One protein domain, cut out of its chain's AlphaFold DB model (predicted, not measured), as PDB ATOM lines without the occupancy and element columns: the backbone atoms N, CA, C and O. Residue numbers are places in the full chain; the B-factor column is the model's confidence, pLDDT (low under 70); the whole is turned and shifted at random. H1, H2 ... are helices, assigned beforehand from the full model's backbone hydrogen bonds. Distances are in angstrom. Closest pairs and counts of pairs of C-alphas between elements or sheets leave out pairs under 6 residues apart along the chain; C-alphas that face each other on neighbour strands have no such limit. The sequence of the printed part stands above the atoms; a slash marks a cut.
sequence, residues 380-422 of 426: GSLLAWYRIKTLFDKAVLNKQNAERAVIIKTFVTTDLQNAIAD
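This is residues 380 to 422 of the 426 residues of an uncharacterized protein of Verrucomicrobia bacterium (UniProt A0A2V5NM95). A long helix, H1, and a short helix, H2, lie side by side and run the same way, and a long loop with no named element, residues 394 to 415, joins the end of the first to the start of the second. Past the end of H1 this loop turns, and residues 405 to 412 fold back along the length of the domain before the chain turns again into H2. The printed part has 43 residues with two named helices, H1 then H2, and no named strand; the class is all helix, though under half of the residues, 20 of 43, are in named elements. It is only just compact, close to loose, with a radius of gyration of the C-alphas of 10.6 A, and it is elongated, spanning 31 by 18 by 13 A.

Start from H1, residues 380 to 393, and look for H2, residues 416 to 421, near its first residues. The two helices touch, and their closest C-alphas, those of Ser 381 and Gln 417, are 5.6 A apart. Their lines stand at a shallow tilt of 18 degrees, the same way. In both helices every O i to N i+4 pair is within hydrogen-bond range.

Find C-alpha 380 at (175.524, 266.047, 159.999); from there H1 runs 19.9 A to C-alpha 393 at (190.688, 256.515, 168.680). H2 begins at C-alpha 416 and runs 8.8 A to C-alpha 421 at (187.962, 266.603, 157.697).

Look for the two C-alphas farthest apart at Ala 395 and Val 412, 31.1 A from each other. The link from H1 to H2, 22 residues, is long. The printed part has no cut. Its mean pLDDT is 93.7, and no printed residue is under 70.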
ATOM      1  N   GLY A 380     174.554 266.634 160.923       95.94
ATOM      2  CA  GLY A 380     175.524 266.047 159.999       95.94
ATOM      3  C   GLY A 380     176.975 266.311 160.412       95.94
ATOM      4  O   GLY A 380     177.805 265.409 160.344       95.94
ATOM      5  N   SER A 381     177.285 267.519 160.894       97.31
ATOM      6  CA  SER A 381     178.634 267.855 161.377       97.31
ATOM      7  C   SER A 381     179.006 267.088 162.650       97.31
ATOM      8  O   SER A 381     180.126 266.593 162.752       97.31
ATOM      9  N   LEU A 382     178.073 266.927 163.595       96.62
ATOM     10  CA  LEU A 382     178.290 266.128 164.805       96.62
ATOM     11  C   LEU A 382     178.544 264.653 164.467       96.62
ATOM     12  O   LEU A 382     179.476 264.058 165.006       96.62
ATOM     13  N   LEU A 383     177.768 264.082 163.540       95.94
ATOM     14  CA  LEU A 383     177.969 262.711 163.066       95.94
ATOM     15  C   LEU A 383     179.324 262.544 162.366       95.94
ATOM     16  O   LEU A 383     180.042 261.588 162.660       95.94
ATOM     17  N   ALA A 384     179.698 263.469 161.477       96.06
ATOM     18  CA  ALA A 384     180.988 263.442 160.787       96.06
ATOM     19  C   ALA A 384     182.161 263.513 161.777       96.06
ATOM     20  O   ALA A 384     183.072 262.685 161.718       96.06
ATOM     21  N   TRP A 385     182.103 264.454 162.726       96.31
ATOM     22  CA  TRP A 385     183.124 264.617 163.757       96.31
ATOM     23  C   TRP A 385     183.250 263.375 164.638       96.31
ATOM     24  O   TRP A 385     184.356 262.859 164.795       96.31
ATOM     25  N   TYR A 386     182.130 262.852 165.152       95.81
ATOM     26  CA  TYR A 386     182.123 261.653 165.990       95.81
ATOM     27  C   TYR A 386     182.733 260.459 165.256       95.81
ATOM     28  O   TYR A 386     183.654 259.831 165.771       95.81
ATOM     29  N   ARG A 387     182.281 260.175 164.025       95.06
ATOM     30  CA  ARG A 387     182.800 259.037 163.253       95.06
ATOM     31  C   ARG A 387     184.297 259.155 163.022       95.06
ATOM     32  O   ARG A 387     185.013 258.190 163.260       95.06
ATOM     33  N   ILE A 388     184.771 260.320 162.587       93.56
ATOM     34  CA  ILE A 388     186.198 260.548 162.364       93.56
ATOM     35  C   ILE A 388     186.981 260.358 163.659       93.56
ATOM     36  O   ILE A 388     187.903 259.548 163.678       93.56
ATOM     37  N   LYS A 389     186.610 261.068 164.732       93.69
ATOM     38  CA  LYS A 389     187.295 260.984 166.026       93.69
ATOM     39  C   LYS A 389     187.385 259.531 166.492       93.69
ATOM     40  O   LYS A 389     188.476 259.039 166.746       93.69
ATOM     41  N   THR A 390     186.261 258.819 166.527       95.00
ATOM     42  CA  THR A 390     186.209 257.434 167.010       95.00
ATOM     43  C   THR A 390     187.001 256.471 166.124       95.00
ATOM     44  O   THR A 390     187.593 255.525 166.638       95.00
ATOM     45  N   LEU A 391     187.052 256.687 164.805       94.31
ATOM     46  CA  LEU A 391     187.883 255.870 163.915       94.31
ATOM     47  C   LEU A 391     189.384 256.076 164.169       94.31
ATOM     48  O   LEU A 391     190.133 255.107 164.050       94.31
ATOM     49  N   PHE A 392     189.811 257.288 164.541       93.88
ATOM     50  CA  PHE A 392     191.181 257.550 164.996       93.88
ATOM     51  C   PHE A 392     191.458 256.930 166.367       93.88
ATOM     52  O   PHE A 392     192.457 256.230 166.518       93.88
ATOM     53  N   ASP A 393     190.554 257.103 167.336       94.12
ATOM     54  CA  ASP A 393     190.688 256.515 168.680       94.12
ATOM     55  C   ASP A 393     190.820 254.982 168.623       94.12
ATOM     56  O   ASP A 393     191.520 254.372 169.427       94.12
ATOM     57  N   LYS A 394     190.167 254.349 167.640       93.38
ATOM     58  CA  LYS A 394     190.216 252.898 167.391       93.38
ATOM     59  C   LYS A 394     191.320 252.462 166.427       93.38
ATOM     60  O   LYS A 394     191.350 251.295 166.049       93.38
ATOM     61  N   ALA A 395     192.183 253.383 166.000       94.19
ATOM     62  CA  ALA A 395     193.266 253.165 165.041       94.19
ATOM     63  C   ALA A 395     192.839 252.583 163.674       94.19
ATOM     64  O   ALA A 395     193.686 252.125 162.904       94.19
ATOM     65  N   VAL A 396     191.541 252.632 163.335       94.06
ATOM     66  CA  VAL A 396     191.034 252.290 161.992       94.06
ATOM     67  C   VAL A 396     191.516 253.337 160.991       94.06
ATOM     68  O   VAL A 396     191.975 252.998 159.899       94.06
ATOM     69  N   LEU A 397     191.452 254.609 161.391       93.56
ATOM     70  CA  LEU A 397     192.161 255.699 160.739       93.56
ATOM     71  C   LEU A 397     193.408 256.059 161.549       93.56
ATOM     72  O   LEU A 397     193.396 256.059 162.776       93.56
ATOM     73  N   ASN A 398     194.493 256.366 160.855       92.88
ATOM     74  CA  ASN A 398     195.769 256.786 161.419       92.88
ATOM     75  C   ASN A 398     196.492 257.696 160.420       92.88
ATOM     76  O   ASN A 398     196.034 257.895 159.295       92.88
ATOM     77  N   LYS A 399     197.633 258.271 160.814       90.19
ATOM     78  CA  LYS A 399     198.369 259.217 159.958       90.19
ATOM     79  C   LYS A 399     198.769 258.612 158.607       90.19
ATOM     80  O   LYS A 399     198.864 259.345 157.634       90.19
ATOM     81  N   GLN A 400     198.978 257.297 158.545       92.88
ATOM     82  CA  GLN A 400     199.435 256.598 157.347       92.88
ATOM     83  C   GLN A 400     198.314 256.346 156.331       92.88
ATOM     84  O   GLN A 400     198.602 256.191 155.150       92.88
ATOM     85  N   ASN A 401     197.049 256.277 156.763       93.50
ATOM     86  CA  ASN A 401     195.916 256.004 155.872       93.50
ATOM     87  C   ASN A 401     194.874 257.133 155.803       93.50
ATOM     88  O   ASN A 401     193.972 257.060 154.968       93.50
ATOM     89  N   ALA A 402     194.997 258.176 156.629       90.88
ATOM     90  CA  ALA A 402     194.041 259.280 156.702       90.88
ATOM     91  C   ALA A 402     193.847 260.002 155.363       90.88
ATOM     92  O   ALA A 402     192.727 260.384 155.046       90.88
ATOM     93  N   GLU A 403     194.904 260.128 154.556       90.38
ATOM     94  CA  GLU A 403     194.845 260.731 153.214       90.38
ATOM     95  C   GLU A 403     193.914 259.981 152.243       90.38
ATOM     96  O   GLU A 403     193.468 260.544 151.248       90.38
ATOM     97  N   ARG A 404     193.603 258.710 152.532       91.25
ATOM     98  CA  ARG A 404     192.712 257.862 151.724       91.25
ATOM     99  C   ARG A 404     191.264 257.898 152.213       91.25
ATOM    100  O   ARG A 404     190.393 257.300 151.583       91.25
ATOM    101  N   ALA A 405     191.001 258.544 153.347       91.81
ATOM    102  CA  ALA A 405     189.663 258.692 153.891       91.81
ATOM    103  C   ALA A 405     189.005 259.951 153.322       91.81
ATOM    104  O   ALA A 405     189.588 261.032 153.330       91.81
ATOM    105  N   VAL A 406     187.759 259.818 152.869       93.06
ATOM    106  CA  VAL A 406     187.001 260.923 152.273       93.06
ATOM    107  C   VAL A 406     185.692 261.151 153.019       93.06
ATOM    108  O   VAL A 406     184.996 260.203 153.387       93.06
ATOM    109  N   ILE A 407     185.343 262.422 153.221       92.81
ATOM    110  CA  ILE A 407     183.972 262.843 153.521       92.81
ATOM    111  C   ILE A 407     183.374 263.375 152.227       92.81
ATOM    112  O   ILE A 407     183.955 264.242 151.580       92.81
ATOM    113  N   ILE A 408     182.190 262.882 151.882       94.25
ATOM    114  CA  ILE A 408     181.407 263.385 150.758       94.25
ATOM    115  C   ILE A 408     180.247 264.193 151.339       94.25
ATOM    116  O   ILE A 408     179.467 263.676 152.139       94.25
ATOM    117  N   LYS A 409     180.143 265.460 150.932       94.06
ATOM    118  CA  LYS A 409     179.030 266.350 151.272       94.06
ATOM    119  C   LYS A 409     178.421 266.946 150.010       94.06
ATOM    120  O   LYS A 409     179.097 267.072 148.991       94.06
ATOM    121  N   THR A 410     177.156 267.342 150.085       94.44
ATOM    122  CA  THR A 410     176.531 268.111 149.000       94.44
ATOM    123  C   THR A 410     177.051 269.548 148.996       94.44
ATOM    124  O   THR A 410     177.540 270.042 150.015       94.44
ATOM    125  N   PHE A 411     176.898 270.248 147.870       94.00
ATOM    126  CA  PHE A 411     177.350 271.635 147.727       94.00
ATOM    127  C   PHE A 411     176.762 272.578 148.795       94.00
ATOM    128  O   PHE A 411     177.458 273.452 149.296       94.00
ATOM    129  N   VAL A 412     175.504 272.361 149.193       94.56
ATOM    130  CA  VAL A 412     174.784 273.207 150.165       94.56
ATOM    131  C   VAL A 412     175.016 272.810 151.630       94.56
ATOM    132  O   VAL A 412     174.563 273.502 152.542       94.56
ATOM    133  N   THR A 413     175.714 271.698 151.889       95.94
ATOM    134  CA  THR A 413     176.080 271.284 153.250       95.94
ATOM    135  C   THR A 413     177.196 272.182 153.788       95.94
ATOM    136  O   THR A 413     178.167 272.457 153.086       95.94
ATOM    137  N   THR A 414     177.086 272.604 155.049       96.38
ATOM    138  CA  THR A 414     178.033 273.523 155.710       96.38
ATOM    139  C   THR A 414     179.511 273.137 155.542       96.38
ATOM    140  O   THR A 414     179.885 271.964 155.634       96.38
ATOM    141  N   ASP A 415     180.378 274.139 155.378       95.75
ATOM    142  CA  ASP A 415     181.836 273.960 155.325       95.75
ATOM    143  C   ASP A 415     182.472 273.628 156.682       95.75
ATOM    144  O   ASP A 415     183.657 273.301 156.741       95.75
ATOM    145  N   LEU A 416     181.694 273.603 157.771       95.50
ATOM    146  CA  LEU A 416     182.160 273.042 159.040       95.50
ATOM    147  C   LEU A 416     182.655 271.594 158.868       95.50
ATOM    148  O   LEU A 416     183.628 271.200 159.507       95.50
ATOM    149  N   GLN A 417     182.052 270.818 157.959       95.19
ATOM    150  CA  GLN A 417     182.529 269.466 157.652       95.19
ATOM    151  C   GLN A 417     183.911 269.449 156.979       95.19
ATOM    152  O   GLN A 417     184.668 268.511 157.222       95.19
ATOM    153  N   ASN A 418     184.293 270.492 156.227       93.12
ATOM    154  CA  ASN A 418     185.652 270.613 155.677       93.12
ATOM    155  C   ASN A 418     186.662 270.799 156.811       93.12
ATOM    156  O   ASN A 418     187.688 270.129 156.849       93.12
ATOM    157  N   ALA A 419     186.339 271.665 157.778       92.88
ATOM    158  CA  ALA A 419     187.190 271.894 158.943       92.88
ATOM    159  C   ALA A 419     187.330 270.643 159.830       92.88
ATOM    160  O   ALA A 419     188.378 270.442 160.432       92.88
ATOM    161  N   ILE A 420     186.294 269.801 159.907       92.94
ATOM    162  CA  ILE A 420     186.334 268.508 160.614       92.94
ATOM    163  C   ILE A 420     187.207 267.481 159.870       92.94
ATOM    164  O   ILE A 420     187.880 266.656 160.503       92.94
ATOM    165  N   ALA A 421     187.172 267.498 158.536       89.50
ATOM    166  CA  ALA A 421     187.962 266.603 157.697       89.50
ATOM    167  C   ALA A 421     189.460 266.947 157.723       89.50
ATOM    168  O   ALA A 421     190.278 266.035 157.610       89.50
ATOM    169  N   ASP A 422     189.806 268.224 157.910       82.81
ATOM    170  CA  ASP A 422     191.178 268.735 157.870       82.81
ATOM    171  C   ASP A 422     192.093 268.041 158.908       82.81
ATOM    172  O   ASP A 422     191.921 268.222 160.121       82.81
TER     173      ASP A 422